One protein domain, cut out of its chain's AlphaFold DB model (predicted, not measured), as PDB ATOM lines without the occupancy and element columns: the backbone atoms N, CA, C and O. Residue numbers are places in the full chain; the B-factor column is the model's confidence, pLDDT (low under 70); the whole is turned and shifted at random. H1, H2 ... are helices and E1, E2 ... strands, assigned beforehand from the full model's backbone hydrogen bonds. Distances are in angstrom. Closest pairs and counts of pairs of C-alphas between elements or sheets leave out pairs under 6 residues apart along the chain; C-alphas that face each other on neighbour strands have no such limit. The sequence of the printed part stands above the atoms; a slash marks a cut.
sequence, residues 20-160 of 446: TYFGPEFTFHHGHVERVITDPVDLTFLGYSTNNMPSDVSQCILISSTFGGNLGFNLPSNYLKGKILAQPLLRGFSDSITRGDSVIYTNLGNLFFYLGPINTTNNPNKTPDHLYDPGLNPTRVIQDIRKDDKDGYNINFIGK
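This is residues 20 to 160 of the 446 residues of an uncharacterized protein of Candidatus Pacearchaeota archaeon (UniProt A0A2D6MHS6). Little regular structure: a small closed barrel of five strands amid long loops, with one short helix, H1, outside it. The printed part has 141 residues, 39 in named elements, mostly strand, ordered E1 H1 E2 E3 E4 E5; the sheet is mixed. It is compact, radius of gyration of the C-alphas 15.1 A, spanning 37 by 36 by 35 A.

Round the ring run E1, residues 29 to 37, E2, 60 to 65, E3, 83 to 88, E5, 111 to 115, and E4, 102 to 108. E3 and E5 are parallel, N 87 and O 112 at 2.9 A; E4 and E5 form an antiparallel hairpin, N 106 and O 113 at 2.9 A. H1, residues 40 to 45, is on the barrel at a height of 9.8 A over the sheet; 1 of 2 O i to N i+4 pairs is within hydrogen-bond range.

E1, 20.3 A long, starts at C-alpha 29 (-25.890, 50.399, -32.988) and bends by 74 degrees at residue 34. E5 ends at C-alpha 115 (-20.752, 41.548, -34.144).

The printed part has no cut. Links H1 to E2, E2 to E3 and E3 to E4 are long. Residues 20 to 26, 49 to 52, 67 to 81 and 134 to 146 have pLDDT under 70.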
ATOM      1  N   THR A  20     -40.448  49.854 -45.471       51.22
ATOM      2  CA  THR A  20     -39.271  49.336 -44.744       51.22
ATOM      3  C   THR A  20     -39.049  50.113 -43.445       51.22
ATOM      4  O   THR A  20     -37.978  50.667 -43.203       51.22
ATOM      5  N   TYR A  21     -40.071  50.199 -42.594       51.22
ATOM      6  CA  TYR A  21     -39.857  50.649 -41.219       51.22
ATOM      7  C   TYR A  21     -39.335  49.457 -40.413       51.22
ATOM      8  O   TYR A  21     -40.107  48.624 -39.941       51.22
ATOM      9  N   PHE A  22     -38.012  49.326 -40.309       52.34
ATOM     10  CA  PHE A  22     -37.428  48.408 -39.338       52.34
ATOM     11  C   PHE A  22     -37.844  48.893 -37.946       52.34
ATOM     12  O   PHE A  22     -37.566  50.036 -37.581       52.34
ATOM     13  N   GLY A  23     -38.541  48.046 -37.186       55.78
ATOM     14  CA  GLY A  23     -38.758  48.305 -35.765       55.78
ATOM     15  C   GLY A  23     -37.413  48.518 -35.053       55.78
ATOM     16  O   GLY A  23     -36.375  48.061 -35.553       55.78
ATOM     17  N   PRO A  24     -37.382  49.217 -33.907       58.66
ATOM     18  CA  PRO A  24     -36.147  49.462 -33.156       58.66
ATOM     19  C   PRO A  24     -35.362  48.170 -32.848       58.66
ATOM     20  O   PRO A  24     -34.139  48.215 -32.750       58.66
ATOM     21  N   GLU A  25     -36.033  47.015 -32.794       56.91
ATOM     22  CA  GLU A  25     -35.449  45.673 -32.666       56.91
ATOM     23  C   GLU A  25     -34.562  45.196 -33.840       56.91
ATOM     24  O   GLU A  25     -33.853  44.207 -33.698       56.91
ATOM     25  N   PHE A  26     -34.548  45.876 -34.990       66.81
ATOM     26  CA  PHE A  26     -33.678  45.525 -36.129       66.81
ATOM     27  C   PHE A  26     -32.663  46.619 -36.472       66.81
ATOM     28  O   PHE A  26     -32.082  46.623 -37.559       66.81
ATOM     29  N   THR A  27     -32.427  47.550 -35.546       78.06
ATOM     30  CA  THR A  27     -31.408  48.589 -35.721       78.06
ATOM     31  C   THR A  27     -30.064  48.100 -35.189       78.06
ATOM     32  O   THR A  27     -29.967  47.509 -34.110       78.06
ATOM     33  N   PHE A  28     -29.012  48.347 -35.964       85.88
ATOM     34  CA  PHE A  28     -27.635  48.149 -35.538       85.88
ATOM     35  C   PHE A  28     -27.090  49.437 -34.919       85.88
ATOM     36  O   PHE A  28     -27.182  50.517 -35.503       85.88
ATOM     37  N   HIS A  29     -26.500  49.313 -33.738       87.00
ATOM     38  CA  HIS A  29     -25.890  50.399 -32.988       87.00
ATOM     39  C   HIS A  29     -24.388  50.167 -32.856       87.00
ATOM     40  O   HIS A  29     -23.932  49.029 -32.786       87.00
ATOM     41  N   HIS A  30     -23.612  51.244 -32.785       88.31
ATOM     42  CA  HIS A  30     -22.184  51.157 -32.501       88.31
ATOM     43  C   HIS A  30     -21.938  51.156 -30.986       88.31
ATOM     44  O   HIS A  30     -22.568  51.909 -30.235       88.31
ATOM     45  N   GLY A  31     -21.024  50.302 -30.537       89.06
ATOM     46  CA  GLY A  31     -20.654  50.134 -29.140       89.06
ATOM     47  C   GLY A  31     -19.144  50.158 -28.933       89.06
ATOM     48  O   GLY A  31     -18.376  49.718 -29.785       89.06
ATOM     49  N   HIS A  32     -18.751  50.658 -27.769       89.62
ATOM     50  CA  HIS A  32     -17.401  50.591 -27.229       89.62
ATOM     51  C   HIS A  32     -17.299  49.407 -26.268       89.62
ATOM     52  O   HIS A  32     -18.107  49.306 -25.340       89.62
ATOM     53  N   VAL A  33     -16.315  48.527 -26.446       91.62
ATOM     54  CA  VAL A  33     -16.106  47.397 -25.533       91.62
ATOM     55  C   VAL A  33     -15.462  47.879 -24.239       91.62
ATOM     56  O   VAL A  33     -14.303  48.282 -24.200       91.62
ATOM     57  N   GLU A  34     -16.199  47.771 -23.138       87.88
ATOM     58  CA  GLU A  34     -15.708  48.111 -21.805       87.88
ATOM     59  C   GLU A  34     -14.938  46.953 -21.174       87.88
ATOM     60  O   GLU A  34     -13.943  47.163 -20.472       87.88
ATOM     61  N   ARG A  35     -15.417  45.722 -21.370       88.69
ATOM     62  CA  ARG A  35     -14.809  44.527 -20.783       88.69
ATOM     63  C   ARG A  35     -15.246  43.269 -21.517       88.69
ATOM     64  O   ARG A  35     -16.397  43.159 -21.927       88.69
ATOM     65  N   VAL A  36     -14.328  42.314 -21.591       90.69
ATOM     66  CA  VAL A  36     -14.603  40.936 -22.002       90.69
ATOM     67  C   VAL A  36     -14.871  40.107 -20.759       90.69
ATOM     68  O   VAL A  36     -14.132  40.216 -19.779       90.69
ATOM     69  N   ILE A  37     -15.943  39.328 -20.786       89.94
ATOM     70  CA  ILE A  37     -16.339  38.447 -19.696       89.94
ATOM     71  C   ILE A  37     -15.797  37.058 -20.005       89.94
ATOM     72  O   ILE A  37     -16.084  36.484 -21.054       89.94
ATOM     73  N   THR A  38     -14.982  36.544 -19.094       84.50
ATOM     74  CA  THR A  38     -14.429  35.187 -19.186       84.50
ATOM     75  C   THR A  38     -14.947  34.288 -18.075       84.50
ATOM     76  O   THR A  38     -14.970  33.073 -18.242       84.50
ATOM     77  N   ASP A  39     -15.401  34.882 -16.971       85.50
ATOM     78  CA  ASP A  39     -15.938  34.182 -15.809       85.50
ATOM     79  C   ASP A  39     -17.171  34.934 -15.264       85.50
ATOM     80  O   ASP A  39     -17.163  36.169 -15.225       85.50
ATOM     81  N   PRO A  40     -18.241  34.249 -14.816       83.19
ATOM     82  CA  PRO A  40     -19.386  34.896 -14.167       83.19
ATOM     83  C   PRO A  40     -19.018  35.831 -13.002       83.19
ATOM     84  O   PRO A  40     -19.703  36.831 -12.761       83.19
ATOM     85  N   VAL A  41     -17.918  35.552 -12.296       83.69
ATOM     86  CA  VAL A  41     -17.387  36.399 -11.219       83.69
ATOM     87  C   VAL A  41     -17.036  37.802 -11.730       83.69
ATOM     88  O   VAL A  41     -17.234  38.778 -11.000       83.69
ATOM     89  N   ASP A  42     -16.626  37.951 -12.995       82.56
ATOM     90  CA  ASP A  42     -16.332  39.252 -13.606       82.56
ATOM     91  C   ASP A  42     -17.535  40.205 -13.537       82.56
ATOM     92  O   ASP A  42     -17.363  41.407 -13.323       82.56
ATOM     93  N   LEU A  43     -18.754  39.675 -13.685       79.12
ATOM     94  CA  LEU A  43     -19.999  40.446 -13.650       79.12
ATOM     95  C   LEU A  43     -20.377  40.855 -12.224       79.12
ATOM     96  O   LEU A  43     -20.808  41.989 -12.005       79.12
ATOM     97  N   THR A  44     -20.146  39.973 -11.248       75.50
ATOM     98  CA  THR A  44     -20.401  40.268  -9.827       75.50
ATOM     99  C   THR A  44     -19.499  41.390  -9.310       75.50
ATOM    100  O   THR A  44     -19.982  42.308  -8.649       75.50
ATOM    101  N   PHE A  45     -18.217  41.398  -9.701       75.44
ATOM    102  CA  PHE A  45     -17.269  42.468  -9.367       75.44
ATOM    103  C   PHE A  45     -17.699  43.837  -9.924       75.44
ATOM    104  O   PHE A  45     -17.328  44.881  -9.395       75.44
ATOM    105  N   LEU A  46     -18.491  43.843 -10.995       71.69
ATOM    106  CA  LEU A  46     -18.985  45.054 -11.651       71.69
ATOM    107  C   LEU A  46     -20.366  45.488 -11.152       71.69
ATOM    108  O   LEU A  46     -20.910  46.461 -11.673       71.69
ATOM    109  N   GLY A  47     -20.934  44.779 -10.169       70.25
ATOM    110  CA  GLY A  47     -22.266  45.058  -9.636       70.25
ATOM    111  C   GLY A  47     -23.398  44.766 -10.625       70.25
ATOM    112  O   GLY A  47     -24.483  45.326 -10.489       70.25
ATOM    113  N   TYR A  48     -23.157  43.924 -11.638       74.19
ATOM    114  CA  TYR A  48     -24.181  43.537 -12.605       74.19
ATOM    115  C   TYR A  48     -25.067  42.426 -12.024       74.19
ATOM    116  O   TYR A  48     -24.566  41.454 -11.458       74.19
ATOM    117  N   SER A  49     -26.390  42.555 -12.163       68.75
ATOM    118  CA  SER A  49     -27.337  41.541 -11.684       68.75
ATOM    119  C   SER A  49     -27.242  40.271 -12.533       68.75
ATOM    120  O   SER A  49     -27.417  40.315 -13.751       68.75
ATOM    121  N   THR A  50     -26.987  39.130 -11.894       66.75
ATOM    122  CA  THR A  50     -26.774  37.831 -12.557       66.75
ATOM    123  C   THR A  50     -28.066  37.161 -13.031       66.75
ATOM    124  O   THR A  50     -28.009  36.153 -13.728       66.75
ATOM    125  N   ASN A  51     -29.236  37.729 -12.717       65.19
ATOM    126  CA  ASN A  51     -30.541  37.111 -12.983       65.19
ATOM    127  C   ASN A  51     -30.858  36.915 -14.480       65.19
ATOM    128  O   ASN A  51     -31.680  36.067 -14.810       65.19
ATOM    129  N   ASN A  52     -30.207  37.672 -15.373       65.38
ATOM    130  CA  ASN A  52     -30.395  37.604 -16.832       65.38
ATOM    131  C   ASN A  52     -29.113  37.175 -17.573       65.38
ATOM    132  O   ASN A  52     -28.937  37.480 -18.754       65.38
ATOM    133  N   MET A  53     -28.180  36.531 -16.871       74.31
ATOM    134  CA  MET A  53     -26.921  36.070 -17.447       74.31
ATOM    135  C   MET A  53     -27.125  34.753 -18.216       74.31
ATOM    136  O   MET A  53     -27.897  33.901 -17.768       74.31
ATOM    137  N   PRO A  54     -26.429  34.542 -19.346       79.06
ATOM    138  CA  PRO A  54     -26.382  33.232 -19.986       79.06
ATOM    139  C   PRO A  54     -25.763  32.187 -19.051       79.06
ATOM    140  O   PRO A  54     -24.958  32.518 -18.181       79.06
ATOM    141  N   SER A  55     -26.082  30.909 -19.261       81.94
ATOM    142  CA  SER A  55     -25.453  29.814 -18.509       81.94
ATOM    143  C   SER A  55     -23.947  29.689 -18.772       81.94
ATOM    144  O   SER A  55     -23.227  29.165 -17.930       81.94
ATOM    145  N   ASP A  56     -23.487  30.158 -19.935       83.88
ATOM    146  CA  ASP A  56     -22.080  30.253 -20.312       83.88
ATOM    147  C   ASP A  56     -21.786  31.688 -20.765       83.88
ATOM    148  O   ASP A  56     -22.400  32.190 -21.706       83.88
ATOM    149  N   VAL A  57     -20.876  32.357 -20.061       86.06
ATOM    150  CA  VAL A  57     -20.501  33.754 -20.327       86.06
ATOM    151  C   VAL A  57     -19.285  33.890 -21.233       86.06
ATOM    152  O   VAL A  57     -18.855  35.015 -21.488       86.06
ATOM    153  N   SER A  58     -18.725  32.777 -21.711       83.25
ATOM    154  CA  SER A  58     -17.608  32.793 -22.645       83.25
ATOM    155  C   SER A  58     -17.917  33.725 -23.817       83.25
ATOM    156  O   SER A  58     -18.977  33.640 -24.439       83.25
ATOM    157  N   GLN A  59     -16.993  34.652 -24.090       85.06
ATOM    158  CA  GLN A  59     -17.082  35.632 -25.181       85.06
ATOM    159  C   GLN A  59     -18.241  36.633 -25.059       85.06
ATOM    160  O   GLN A  59     -18.512  37.376 -25.996       85.06
ATOM    161  N   CYS A  60     -18.911  36.718 -23.911       91.25
ATOM    162  CA  CYS A  60     -19.802  37.840 -23.646       91.25
ATOM    163  C   CYS A  60     -18.984  39.111 -23.398       91.25
ATOM    164  O   CYS A  60     -17.881  39.076 -22.845       91.25
ATOM    165  N   ILE A  61     -19.541  40.257 -23.770       92.00
ATOM    166  CA  ILE A  61     -18.897  41.556 -23.574       92.00
ATOM    167  C   ILE A  61     -19.833  42.526 -22.870       92.00
ATOM    168  O   ILE A  61     -21.053  42.473 -23.020       92.00
ATOM    169  N   LEU A  62     -19.239  43.448 -22.117       91.12
ATOM    170  CA  LEU A  62     -19.914  44.656 -21.671       91.12
ATOM    171  C   LEU A  62     -19.596  45.786 -22.636       91.12
ATOM    172  O   LEU A  62     -18.424  46.080 -22.878       91.12
ATOM    173  N   ILE A  63     -20.640  46.434 -23.141       90.00
ATOM    174  CA  ILE A  63     -20.526  47.535 -24.093       90.00
ATOM    175  C   ILE A  63     -21.149  48.813 -23.544       90.00
ATOM    176  O   ILE A  63     -22.172  48.780 -22.858       90.00
ATOM    177  N   SER A  64     -20.549  49.942 -23.898       87.19
ATOM    178  CA  SER A  64     -21.139  51.271 -23.765       87.19
ATOM    179  C   SER A  64     -21.591  51.733 -25.147       87.19
ATOM    180  O   SER A  64     -20.801  51.715 -26.090       87.19
ATOM    181  N   SER A  65     -22.849  52.151 -25.300       83.56
ATOM    182  CA  SER A  65     -23.324  52.678 -26.589       83.56
ATOM    183  C   SER A  65     -22.582  53.964 -26.953       83.56
ATOM    184  O   SER A  65     -22.473  54.875 -26.128       83.56
ATOM    185  N   THR A  66     -22.097  54.100 -28.185       75.25
ATOM    186  CA  THR A  66     -21.492  55.372 -28.615       75.25
ATOM    187  C   THR A  66     -22.542  56.403 -29.022       75.25
ATOM    188  O   THR A  66     -22.243  57.595 -29.007       75.25
ATOM    189  N   PHE A  67     -23.789  55.987 -29.260       67.56
ATOM    190  CA  PHE A  67     -24.908  56.869 -29.591       67.56
ATOM    191  C   PHE A  67     -25.849  57.078 -28.396       67.56
ATOM    192  O   PHE A  67     -26.116  56.170 -27.612       67.56
ATOM    193  N   GLY A  68     -26.381  58.290 -28.252       56.56
ATOM    194  CA  GLY A  68     -27.534  58.542 -27.397       56.56
ATOM    195  C   GLY A  68     -28.798  57.988 -28.047       56.56
ATOM    196  O   GLY A  68     -29.112  58.356 -29.173       56.56
ATOM    197  N   GLY A  69     -29.529  57.105 -27.362       47.75
ATOM    198  CA  GLY A  69     -30.693  56.387 -27.909       47.75
ATOM    199  C   GLY A  69     -31.887  57.245 -28.360       47.75
ATOM    200  O   GLY A  69     -32.882  56.687 -28.797       47.75
ATOM    201  N   ASN A  70     -31.799  58.577 -28.287       43.28
ATOM    202  CA  ASN A  70     -32.798  59.505 -28.808       43.28
ATOM    203  C   ASN A  70     -32.135  60.521 -29.744       43.28
ATOM    204  O   ASN A  70     -31.108  61.108 -29.391       43.28
ATOM    205  N   LEU A  71     -32.771  60.781 -30.894       40.72
ATOM    206  CA  LEU A  71     -32.498  61.928 -31.767       40.72
ATOM    207  C   LEU A  71     -32.510  63.215 -30.918       40.72
ATOM    208  O   LEU A  71     -33.570  63.761 -30.630       40.72
ATOM    209  N   GLY A  72     -31.335  63.664 -30.465       41.97
ATOM    210  CA  GLY A  72     -31.166  64.889 -29.675       41.97
ATOM    211  C   GLY A  72     -30.616  64.739 -28.250       41.97
ATOM    212  O   GLY A  72     -30.390  65.764 -27.616       41.97
ATOM    213  N   PHE A  73     -30.346  63.529 -27.735       43.72
ATOM    214  CA  PHE A  73     -29.736  63.370 -26.402       43.72
ATOM    215  C   PHE A  73     -28.514  62.446 -26.419       43.72
ATOM    216  O   PHE A  73     -28.581  61.285 -26.026       43.72
ATOM    217  N   ASN A  74     -27.368  62.979 -26.851       50.62
ATOM    218  CA  ASN A  74     -26.071  62.356 -26.596       50.62
ATOM    219  C   ASN A  74     -25.674  62.665 -25.155       50.62
ATOM    220  O   ASN A  74     -25.377  63.817 -24.855       50.62
ATOM    221  N   LEU A  75     -25.633  61.660 -24.272       53.28
ATOM    222  CA  LEU A  75     -24.864  61.794 -23.035       53.28
ATOM    223  C   LEU A  75     -23.398  61.983 -23.446       53.28
ATOM    224  O   LEU A  75     -22.812  61.054 -24.008       53.28
ATOM    225  N   PRO A  76     -22.805  63.162 -23.203       51.44
ATOM    226  CA  PRO A  76     -21.492  63.490 -23.745       51.44
ATOM    227  C   PRO A  76     -20.349  62.762 -23.021       51.44
ATOM    228  O   PRO A  76     -19.219  62.792 -23.486       51.44
ATOM    229  N   SER A  77     -20.635  62.083 -21.902       55.44
ATOM    230  CA  SER A  77     -19.665  61.289 -21.148       55.44
ATOM    231  C   SER A  77     -19.996  59.797 -21.228       55.44
ATOM    232  O   SER A  77     -21.076  59.380 -20.804       55.44
ATOM    233  N   ASN A  78     -19.048  58.986 -21.704       57.75
ATOM    234  CA  ASN A  78     -19.169  57.521 -21.741       57.75
ATOM    235  C   ASN A  78     -19.338  56.899 -20.340       57.75
ATOM    236  O   ASN A  78     -19.970  55.857 -20.205       57.75
ATOM    237  N   TYR A  79     -18.876  57.576 -19.284       56.69
ATOM    238  CA  TYR A  79     -18.961  57.109 -17.893       56.69
ATOM    239  C   TYR A  79     -20.378  57.117 -17.306       56.69
ATOM    240  O   TYR A  79     -20.636  56.431 -16.321       56.69
ATOM    241  N   LEU A  80     -21.287  57.906 -17.887       58.44
ATOM    242  CA  LEU A  80     -22.681  58.010 -17.439       58.44
ATOM    243  C   LEU A  80     -23.619  57.086 -18.222       58.44
ATOM    244  O   LEU A  80     -24.807  57.006 -17.910       58.44
ATOM    245  N   LYS A  81     -23.109  56.409 -19.255       69.50
ATOM    246  CA  LYS A  81     -23.896  55.490 -20.070       69.50
ATOM    247  C   LYS A  81     -23.992  54.138 -19.366       69.50
ATOM    248  O   LYS A  81     -23.016  53.634 -18.810       69.50
ATOM    249  N   GLY A  82     -25.187  53.552 -19.384       71.94
ATOM    250  CA  GLY A  82     -25.399  52.199 -18.881       71.94
ATOM    251  C   GLY A  82     -24.575  51.191 -19.681       71.94
ATOM    252  O   GLY A  82     -24.480  51.297 -20.905       71.94
ATOM    253  N   LYS A  83     -23.991  50.214 -18.984       84.06
ATOM    254  CA  LYS A  83     -23.275  49.101 -19.615       84.06
ATOM    255  C   LYS A  83     -24.268  48.014 -19.992       84.06
ATOM    256  O   LYS A  83     -25.105  47.634 -19.176       84.06
ATOM    257  N   ILE A  84     -24.147  47.510 -21.209       87.56
ATOM    258  CA  ILE A  84     -25.026  46.487 -21.765       87.56
ATOM    259  C   ILE A  84     -24.237  45.182 -21.855       87.56
ATOM    260  O   ILE A  84     -23.136  45.171 -22.398       87.56
ATOM    261  N   LEU A  85     -24.790  44.091 -21.327       90.12
ATOM    262  CA  LEU A  85     -24.249  42.750 -21.548       90.12
ATOM    263  C   LEU A  85     -24.715  42.237 -22.912       90.12
ATOM    264  O   LEU A  85     -25.919  42.103 -23.125       90.12
ATOM    265  N   ALA A  86     -23.773  41.939 -23.804       91.06
ATOM    266  CA  ALA A  86     -24.051  41.426 -25.140       91.06
ATOM    267  C   ALA A  86     -23.347  40.085 -25.399       91.06
ATOM    268  O   ALA A  86     -22.216  39.865 -24.962       91.06
ATOM    269  N   GLN A  87     -24.024  39.207 -26.138       91.31
ATOM    270  CA  GLN A  87     -23.533  37.893 -26.569       91.31
ATOM    271  C   GLN A  87     -23.114  37.923 -28.047       91.31
ATOM    272  O   GLN A  87     -23.633  38.754 -28.797       91.31
ATOM    273  N   PRO A  88     -22.231  37.026 -28.517       92.31
ATOM    274  CA  PRO A  88     -21.928  36.928 -29.941       92.31
ATOM    275  C   PRO A  88     -23.195  36.640 -30.758       92.31
ATOM    276  O   PRO A  88     -23.951  35.720 -30.445       92.31
ATOM    277  N   LEU A  89     -23.431  37.408 -31.825       91.69
ATOM    278  CA  LEU A  89     -24.587  37.212 -32.708       91.69
ATOM    279  C   LEU A  89     -24.514  35.877 -33.471       91.69
ATOM    280  O   LEU A  89     -25.540  35.262 -33.756       91.69
ATOM    281  N   LEU A  90     -23.303  35.423 -33.810       89.81
ATOM    282  CA  LEU A  90     -23.063  34.206 -34.586       89.81
ATOM    283  C   LEU A  90     -22.501  33.093 -33.692       89.81
ATOM    284  O   LEU A  90     -21.416  33.213 -33.136       89.81
ATOM    285  N   ARG A  91     -23.202  31.954 -33.628       81.50
ATOM    286  CA  ARG A  91     -22.888  30.810 -32.742       81.50
ATOM    287  C   ARG A  91     -21.572  30.053 -33.053       81.50
ATOM    288  O   ARG A  91     -21.202  29.160 -32.305       81.50
ATOM    289  N   GLY A  92     -20.855  30.366 -34.128       76.62
ATOM    290  CA  GLY A  92     -19.620  29.652 -34.515       76.62
ATOM    291  C   GLY A  92     -18.482  30.551 -34.988       76.62
ATOM    292  O   GLY A  92     -17.439  30.047 -35.390       76.62
ATOM    293  N   PHE A  93     -18.687  31.867 -34.956       76.00
ATOM    294  CA  PHE A  93     -17.714  32.856 -35.394       76.00
ATOM    295  C   PHE A  93     -17.606  33.915 -34.310       76.00
ATOM    296  O   PHE A  93     -18.485  34.760 -34.157       76.00
ATOM    297  N   SER A  94     -16.526  33.830 -33.548       74.31
ATOM    298  CA  SER A  94     -16.194  34.763 -32.484       74.31
ATOM    299  C   SER A  94     -14.840  35.374 -32.790       74.31
ATOM    300  O   SER A  94     -13.841  34.655 -32.892       74.31
ATOM    301  N   ASP A  95     -14.807  36.684 -32.956       81.56
ATOM    302  CA  ASP A  95     -13.562  37.393 -33.196       81.56
ATOM    303  C   ASP A  95     -12.772  37.576 -31.882       81.56
ATOM    304  O   ASP A  95     -13.287  37.385 -30.775       81.56
ATOM    305  N   SER A  96     -11.499  37.942 -31.994       87.06
ATOM    306  CA  SER A  96     -10.644  38.269 -30.861       87.06
ATOM    307  C   SER A  96     -10.978  39.672 -30.356       87.06
ATOM    308  O   SER A  96     -10.643  40.667 -30.996       87.06
ATOM    309  N   ILE A  97     -11.603  39.766 -29.184       90.06
ATOM    310  CA  ILE A  97     -12.125  41.022 -28.630       90.06
ATOM    311  C   ILE A  97     -11.400  41.426 -27.343       90.06
ATOM    312  O   ILE A  97     -10.902  40.580 -26.602       90.06
ATOM    313  N   THR A  98     -11.323  42.724 -27.074       91.69
ATOM    314  CA  THR A  98     -10.712  43.321 -25.885       91.69
ATOM    315  C   THR A  98     -11.339  44.683 -25.578       91.69
ATOM    316  O   THR A  98     -12.052  45.270 -26.390       91.69
ATOM    317  N   ARG A  99     -11.071  45.213 -24.378       90.88
ATOM    318  CA  ARG A  99     -11.447  46.586 -24.019       90.88
ATOM    319  C   ARG A  99     -10.857  47.577 -25.022       90.88
ATOM    320  O   ARG A  99      -9.676  47.469 -25.348       90.88
ATOM    321  N   GLY A 100     -11.661  48.551 -25.436       89.56
ATOM    322  CA  GLY A 100     -11.275  49.576 -26.403       89.56
ATOM    323  C   GLY A 100     -11.756  49.301 -27.825       89.56
ATOM    324  O   GLY A 100     -11.739  50.209 -28.652       89.56
ATOM    325  N   ASP A 101     -12.206  48.079 -28.116       92.81
ATOM    326  CA  ASP A 101     -12.691  47.739 -29.448       92.81
ATOM    327  C   ASP A 101     -14.000  48.431 -29.812       92.81
ATOM    328  O   ASP A 101     -14.887  48.646 -28.982       92.81
ATOM    329  N   SER A 102     -14.131  48.682 -31.109       92.19
ATOM    330  CA  SER A 102     -15.381  49.040 -31.764       92.19
ATOM    331  C   SER A 102     -16.190  47.788 -32.112       92.19
ATOM    332  O   SER A 102     -15.657  46.861 -32.719       92.19
ATOM    333  N   VAL A 103     -17.483  47.759 -31.781       93.44
ATOM    334  CA  VAL A 103     -18.416  46.686 -32.170       93.44
ATOM    335  C   VAL A 103     -19.726  47.244 -32.703       93.44
ATOM    336  O   VAL A 103     -20.119  48.366 -32.384       93.44
ATOM    337  N   ILE A 104     -20.443  46.428 -33.471       92.50
ATOM    338  CA  ILE A 104     -21.856  46.655 -33.771       92.50
ATOM    339  C   ILE A 104     -22.679  45.767 -32.847       92.50
ATOM    340  O   ILE A 104     -22.334  44.609 -32.639       92.50
ATOM    341  N   TYR A 105     -23.781  46.273 -32.312       91.50
ATOM    342  CA  TYR A 105     -24.715  45.477 -31.530       91.50
ATOM    343  C   TYR A 105     -26.167  45.773 -31.903       91.50
ATOM    344  O   TYR A 105     -26.487  46.814 -32.470       91.50
ATOM    345  N   THR A 106     -27.054  44.837 -31.594       90.06
ATOM    346  CA  THR A 106     -28.497  44.944 -31.820       90.06
ATOM    347  C   THR A 106     -29.244  44.261 -30.678       90.06
ATOM    348  O   THR A 106     -28.669  43.442 -29.955       90.06
ATOM    349  N   ASN A 107     -30.507  44.622 -30.476       88.06
ATOM    350  CA  ASN A 107     -31.370  43.992 -29.485       88.06
ATOM    351  C   ASN A 107     -32.379  43.085 -30.187       88.06
ATOM    352  O   ASN A 107     -33.244  43.581 -30.901       88.06
ATOM    353  N   LEU A 108     -32.310  41.779 -29.934       85.94
ATOM    354  CA  LEU A 108     -33.292  40.819 -30.429       85.94
ATOM    355  C   LEU A 108     -34.098  40.290 -29.238       85.94
ATOM    356  O   LEU A 108     -33.647  39.434 -28.473       85.94
ATOM    357  N   GLY A 109     -35.308  40.826 -29.067       82.81
ATOM    358  CA  GLY A 109     -36.155  40.545 -27.908       82.81
ATOM    359  C   GLY A 109     -35.627  41.220 -26.637       82.81
ATOM    360  O   GLY A 109     -35.619  42.445 -26.546       82.81
ATOM    361  N   ASN A 110     -35.214  40.412 -25.654       81.94
ATOM    362  CA  ASN A 110     -34.666  40.877 -24.369       81.94
ATOM    363  C   ASN A 110     -33.151  40.627 -24.246       81.94
ATOM    364  O   ASN A 110     -32.604  40.694 -23.144       81.94
ATOM    365  N   LEU A 111     -32.488  40.279 -25.351       86.12
ATOM    366  CA  LEU A 111     -31.073  39.931 -25.387       86.12
ATOM    367  C   LEU A 111     -30.338  40.830 -26.377       86.12
ATOM    368  O   LEU A 111     -30.762  41.013 -27.519       86.12
ATOM    369  N   PHE A 112     -29.193  41.342 -25.940       89.81
ATOM    370  CA  PHE A 112     -28.298  42.090 -26.805       89.81
ATOM    371  C   PHE A 112     -27.287  41.151 -27.445       89.81
ATOM    372  O   PHE A 112     -26.660  40.326 -26.775       89.81
ATOM    373  N   PHE A 113     -27.111  41.318 -28.748       91.81
ATOM    374  CA  PHE A 113     -26.145  40.578 -29.541       91.81
ATOM    375  C   PHE A 113     -25.157  41.537 -30.181       91.81
ATOM    376  O   PHE A 113     -25.538  42.645 -30.554       91.81
ATOM    377  N   TYR A 114     -23.908  41.112 -30.342       92.94
ATOM    378  CA  TYR A 114     -22.869  41.908 -30.986       92.94
ATOM    379  C   TYR A 114     -22.198  41.173 -32.152       92.94
ATOM    380  O   TYR A 114     -22.164  39.943 -32.215       92.94
ATOM    381  N   LEU A 115     -21.633  41.959 -33.064       92.50
ATOM    382  CA  LEU A 115     -20.752  41.548 -34.144       92.50
ATOM    383  C   LEU A 115     -19.514  42.455 -34.121       92.50
ATOM    384  O   LEU A 115     -19.639  43.682 -34.109       92.50
ATOM    385  N   GLY A 116     -18.323  41.865 -34.114       88.56
ATOM    386  CA  GLY A 116     -17.068  42.609 -34.169       88.56
ATOM    387  C   GLY A 116     -15.928  41.934 -33.407       88.56
ATOM    388  O   GLY A 116     -16.143  40.849 -32.857       88.56
ATOM    389  N   PRO A 117     -14.748  42.582 -33.346       90.81
ATOM    390  CA  PRO A 117     -14.511  44.002 -33.640       90.81
ATOM    391  C   PRO A 117     -14.745  44.469 -35.084       90.81
ATOM    392  O   PRO A 117     -14.563  43.722 -36.039       90.81
ATOM    393  N   ILE A 118     -15.115  45.738 -35.255       91.00
ATOM    394  CA  ILE A 118     -15.158  46.386 -36.571       91.00
ATOM    395  C   ILE A 118     -13.738  46.780 -36.975       91.00
ATOM    396  O   ILE A 118     -12.979  47.330 -36.181       91.00
ATOM    397  N   ASN A 119     -13.392  46.564 -38.241       88.44
ATOM    398  CA  ASN A 119     -12.087  46.924 -38.780       88.44
ATOM    399  C   ASN A 119     -11.918  48.451 -38.960       88.44
ATOM    400  O   ASN A 119     -12.086  48.969 -40.063       88.44
ATOM    401  N   THR A 120     -11.590  49.180 -37.889       87.94
ATOM    402  CA  THR A 120     -11.469  50.654 -37.906       87.94
ATOM    403  C   THR A 120     -10.134  51.174 -38.444       87.94
ATOM    404  O   THR A 120     -10.063  52.302 -38.922       87.94
ATOM    405  N   THR A 121      -9.074  50.366 -38.395       87.81
ATOM    406  CA  THR A 121      -7.690  50.775 -38.724       87.81
ATOM    407  C   THR A 121      -7.042  49.920 -39.812       87.81
ATOM    408  O   THR A 121      -5.894  50.164 -40.183       87.81
ATOM    409  N   ASN A 122      -7.737  48.895 -40.313       87.75
ATOM    410  CA  ASN A 122      -7.160  47.862 -41.171       87.75
ATOM    411  C   ASN A 122      -5.959  47.131 -40.546       87.75
ATOM    412  O   ASN A 122      -5.031  46.728 -41.250       87.75
ATOM    413  N   ASN A 123      -5.978  46.956 -39.221       87.56
ATOM    414  CA  ASN A 123      -4.935  46.276 -38.463       87.56
ATOM    415  C   ASN A 123      -5.524  45.153 -37.588       87.56
ATOM    416  O   ASN A 123      -6.442  45.419 -36.815       87.56
ATOM    417  N   PRO A 124      -4.983  43.920 -37.637       87.69
ATOM    418  CA  PRO A 124      -5.514  42.811 -36.842       87.69
ATOM    419  C   PRO A 124      -5.269  42.961 -35.331       87.69
ATOM    420  O   PRO A 124      -5.988  42.364 -34.539       87.69
ATOM    421  N   ASN A 125      -4.262  43.728 -34.893       90.25
ATOM    422  CA  ASN A 125      -3.903  43.856 -33.478       90.25
ATOM    423  C   ASN A 125      -4.794  44.840 -32.707       90.25
ATOM    424  O   ASN A 125      -5.170  44.546 -31.568       90.25
ATOM    425  N   LYS A 126      -5.103  45.996 -33.309       88.38
ATOM    426  CA  LYS A 126      -5.879  47.080 -32.688       88.38
ATOM    427  C   LYS A 126      -6.953  47.615 -33.629       88.38
ATOM    428  O   LYS A 126      -6.629  48.166 -34.676       88.38
ATOM    429  N   THR A 127      -8.195  47.563 -33.176       89.69
ATOM    430  CA  THR A 127      -9.417  48.063 -33.822       89.69
ATOM    431  C   THR A 127     -10.157  49.017 -32.876       89.69
ATOM    432  O   THR A 127     -11.248  48.694 -32.397       89.69
ATOM    433  N   PRO A 128      -9.544  50.165 -32.524       89.25
ATOM    434  CA  PRO A 128     -10.105  51.085 -31.545       89.25
ATOM    435  C   PRO A 128     -11.449  51.642 -31.982       89.25
ATOM    436  O   PRO A 128     -11.712  51.838 -33.173       89.25
ATOM    437  N   ASP A 129     -12.274  51.941 -30.989       85.44
ATOM    438  CA  ASP A 129     -13.402  52.841 -31.140       85.44
ATOM    439  C   ASP A 129     -12.915  54.222 -31.600       85.44
ATOM    440  O   ASP A 129     -12.377  55.011 -30.829       85.44
ATOM    441  N   HIS A 130     -13.133  54.515 -32.879       81.19
ATOM    442  CA  HIS A 130     -12.768  55.786 -33.504       81.19
ATOM    443  C   HIS A 130     -13.616  56.974 -33.014       81.19
ATOM    444  O   HIS A 130     -13.327  58.113 -33.375       81.19
ATOM    445  N   LEU A 131     -14.662  56.725 -32.218       79.81
ATOM    446  CA  LEU A 131     -15.487  57.735 -31.553       79.81
ATOM    447  C   LEU A 131     -15.113  57.908 -30.072       79.81
ATOM    448  O   LEU A 131     -15.715  58.738 -29.385       79.81
ATOM    449  N   TYR A 132     -14.153  57.132 -29.562       77.12
ATOM    450  CA  TYR A 132     -13.680  57.266 -28.192       77.12
ATOM    451  C   TYR A 132     -12.869  58.555 -28.036       77.12
ATOM    452  O   TYR A 132     -11.808  58.717 -28.635       77.12
ATOM    453  N   ASP A 133     -13.357  59.465 -27.195       72.69
ATOM    454  CA  ASP A 133     -12.650  60.689 -26.829       72.69
ATOM    455  C   ASP A 133     -12.555  60.790 -25.294       72.69
ATOM    456  O   ASP A 133     -13.556  61.080 -24.625       72.69
ATOM    457  N   PRO A 134     -11.368  60.556 -24.700       64.38
ATOM    458  CA  PRO A 134     -11.177  60.684 -23.257       64.38
ATOM    459  C   PRO A 134     -11.262  62.150 -22.791       64.38
ATOM    460  O   PRO A 134     -11.556  62.414 -21.625       64.38
ATOM    461  N   GLY A 135     -11.050  63.116 -23.692       59.66
ATOM    462  CA  GLY A 135     -11.103  64.552 -23.427       59.66
ATOM    463  C   GLY A 135     -12.518  65.119 -23.295       59.66
ATOM    464  O   GLY A 135     -12.687  66.185 -22.693       59.66
ATOM    465  N   LEU A 136     -13.546  64.400 -23.766       61.19
ATOM    466  CA  LEU A 136     -14.955  64.723 -23.527       61.19
ATOM    467  C   LEU A 136     -15.330  64.417 -22.066       61.19
ATOM    468  O   LEU A 136     -16.016  63.450 -21.732       61.19
ATOM    469  N   ASN A 137     -14.881  65.289 -21.161       54.78
ATOM    470  CA  ASN A 137     -15.231  65.288 -19.743       54.78
ATOM    471  C   ASN A 137     -16.043  66.542 -19.362       54.78
ATOM    472  O   ASN A 137     -15.557  67.416 -18.638       54.78
ATOM    473  N   PRO A 138     -17.296  66.654 -19.828       50.59
ATOM    474  CA  PRO A 138     -18.144  67.819 -19.572       50.59
ATOM    475  C   PRO A 138     -18.489  68.006 -18.084       50.59
ATOM    476  O   PRO A 138     -18.955  69.073 -17.696       50.59
ATOM    477  N   THR A 139     -18.248  66.997 -17.239       53.28
ATOM    478  CA  THR A 139     -18.609  66.977 -15.815       53.28
ATOM    479  C   THR A 139     -17.429  67.193 -14.857       53.28
ATOM    480  O   THR A 139     -17.646  67.206 -13.648       53.28
ATOM    481  N   ARG A 140     -16.195  67.403 -15.353       52.25
ATOM    482  CA  ARG A 140     -14.971  67.596 -14.535       52.25
ATOM    483  C   ARG A 140     -14.685  66.466 -13.528       52.25
ATOM    484  O   ARG A 140     -13.990  66.686 -12.537       52.25
ATOM    485  N   VAL A 141     -15.191  65.253 -13.758       58.84
ATOM    486  CA  VAL A 141     -14.885  64.100 -12.894       58.84
ATOM    487  C   VAL A 141     -13.431  63.698 -13.130       58.84
ATOM    488  O   VAL A 141     -13.030  63.539 -14.279       58.84
ATOM    489  N   ILE A 142     -12.624  63.552 -12.076       54.75
ATOM    490  CA  ILE A 142     -11.224  63.119 -12.209       54.75
ATOM    491  C   ILE A 142     -11.216  61.734 -12.868       54.75
ATOM    492  O   ILE A 142     -11.619  60.748 -12.253       54.75
ATOM    493  N   GLN A 143     -10.800  61.670 -14.132       54.34
ATOM    494  CA  GLN A 143     -10.621  60.406 -14.838       54.34
ATOM    495  C   GLN A 143      -9.341  59.738 -14.336       54.34
ATOM    496  O   GLN A 143      -8.300  60.393 -14.224       54.34
ATOM    497  N   ASP A 144      -9.397  58.434 -14.062       58.94
ATOM    498  CA  ASP A 144      -8.183  57.656 -13.823       58.94
ATOM    499  C   ASP A 144      -7.477  57.393 -15.159       58.94
ATOM    500  O   ASP A 144      -7.638  56.348 -15.792       58.94
ATOM    501  N   ILE A 145      -6.685  58.375 -15.588       58.97
ATOM    502  CA  ILE A 145      -5.871  58.351 -16.812       58.97
ATOM    503  C   ILE A 145      -4.819  57.231 -16.834       58.97
ATOM    504  O   ILE A 145      -4.128  57.062 -17.832       58.97
ATOM    505  N   ARG A 146      -4.660  56.471 -15.742       63.84
ATOM    506  CA  ARG A 146      -3.737  55.332 -15.672       63.84
ATOM    507  C   ARG A 146      -4.360  54.044 -16.195       63.84
ATOM    508  O   ARG A 146      -3.658  53.050 -16.274       63.84
ATOM    509  N   LYS A 147      -5.668  54.010 -16.465       74.25
ATOM    510  CA  LYS A 147      -6.359  52.770 -16.841       74.25
ATOM    511  C   LYS A 147      -6.340  52.517 -18.347       74.25
ATOM    512  O   LYS A 147      -6.152  51.370 -18.756       74.25
ATOM    513  N   ASP A 148      -6.541  53.566 -19.137       79.06
ATOM    514  CA  ASP A 148      -6.785  53.465 -20.573       79.06
ATOM    515  C   ASP A 148      -5.818  54.345 -21.379       79.06
ATOM    516  O   ASP A 148      -5.497  55.468 -20.987       79.06
ATOM    517  N   ASP A 149      -5.379  53.824 -22.522       80.31
ATOM    518  CA  ASP A 149      -4.692  54.559 -23.575       80.31
ATOM    519  C   ASP A 149      -5.641  55.568 -24.246       80.31
ATOM    520  O   ASP A 149      -6.869  55.515 -24.107       80.31
ATOM    521  N   LYS A 150      -5.071  56.471 -25.054       79.19
ATOM    522  CA  LYS A 150      -5.831  57.472 -25.828       79.19
ATOM    523  C   LYS A 150      -6.906  56.856 -26.727       79.19
ATOM    524  O   LYS A 150      -7.938  57.482 -26.928       79.19
ATOM    525  N   ASP A 151      -6.677  55.633 -27.194       78.69
ATOM    526  CA  ASP A 151      -7.560  54.919 -28.119       78.69
ATOM    527  C   ASP A 151      -8.567  54.000 -27.387       78.69
ATOM    528  O   ASP A 151      -9.166  53.115 -27.994       78.69
ATOM    529  N   GLY A 152      -8.707  54.141 -26.061       82.75
ATOM    530  CA  GLY A 152      -9.684  53.416 -25.232       82.75
ATOM    531  C   GLY A 152      -9.277  52.000 -24.815       82.75
ATOM    532  O   GLY A 152      -9.960  51.359 -24.015       82.75
ATOM    533  N   TYR A 153      -8.145  51.511 -25.317       88.81
ATOM    534  CA  TYR A 153      -7.543  50.254 -24.882       88.81
ATOM    535  C   TYR A 153      -7.025  50.347 -23.453       88.81
ATOM    536  O   TYR A 153      -6.593  51.402 -23.011       88.81
ATOM    537  N   ASN A 154      -6.994  49.225 -22.738       88.38
ATOM    538  CA  ASN A 154      -6.326  49.187 -21.443       88.38
ATOM    539  C   ASN A 154      -4.809  49.399 -21.598       88.38
ATOM    540  O   ASN A 154      -4.215  48.808 -22.496       88.38
ATOM    541  N   ILE A 155      -4.175  50.129 -20.676       87.00
ATOM    542  CA  ILE A 155      -2.718  50.374 -20.697       87.00
ATOM    543  C   ILE A 155      -1.860  49.097 -20.692       87.00
ATOM    544  O   ILE A 155      -0.715  49.114 -21.136       87.00
ATOM    545  N   ASN A 156      -2.393  47.975 -20.193       88.75
ATOM    546  CA  ASN A 156      -1.690  46.690 -20.171       88.75
ATOM    547  C   ASN A 156      -1.908  45.874 -21.454       88.75
ATOM    548  O   ASN A 156      -1.361  44.778 -21.583       88.75
ATOM    549  N   PHE A 157      -2.718  46.359 -22.398       89.94
ATOM    550  CA  PHE A 157      -2.884  45.689 -23.678       89.94
ATOM    551  C   PHE A 157      -1.600  45.812 -24.506       89.94
ATOM    552  O   PHE A 157      -1.177  46.903 -24.891       89.94
ATOM    553  N   ILE A 158      -0.992  44.670 -24.828       87.81
ATOM    554  CA  ILE A 158       0.253  44.631 -25.595       87.81
ATOM    555  C   ILE A 158      -0.055  44.850 -27.077       87.81
ATOM    556  O   ILE A 158      -0.405  43.920 -27.815       87.81
ATOM    557  N   GLY A 159       0.114  46.101 -27.501       84.19
ATOM    558  CA  GLY A 159       0.113  46.487 -28.903       84.19
ATOM    559  C   GLY A 159       1.356  45.973 -29.629       84.19
ATOM    560  O   GLY A 159       2.474  46.141 -29.145       84.19
ATOM    561  N   LYS A 160       1.180  45.375 -30.807       83.75
ATOM    562  CA  LYS A 160       2.282  44.940 -31.672       83.75
ATOM    563  C   LYS A 160       2.014  45.377 -33.104       83.75
ATOM    564  O   LYS A 160       0.896  45.248 -33.594       83.75
TER     565      LYS A 160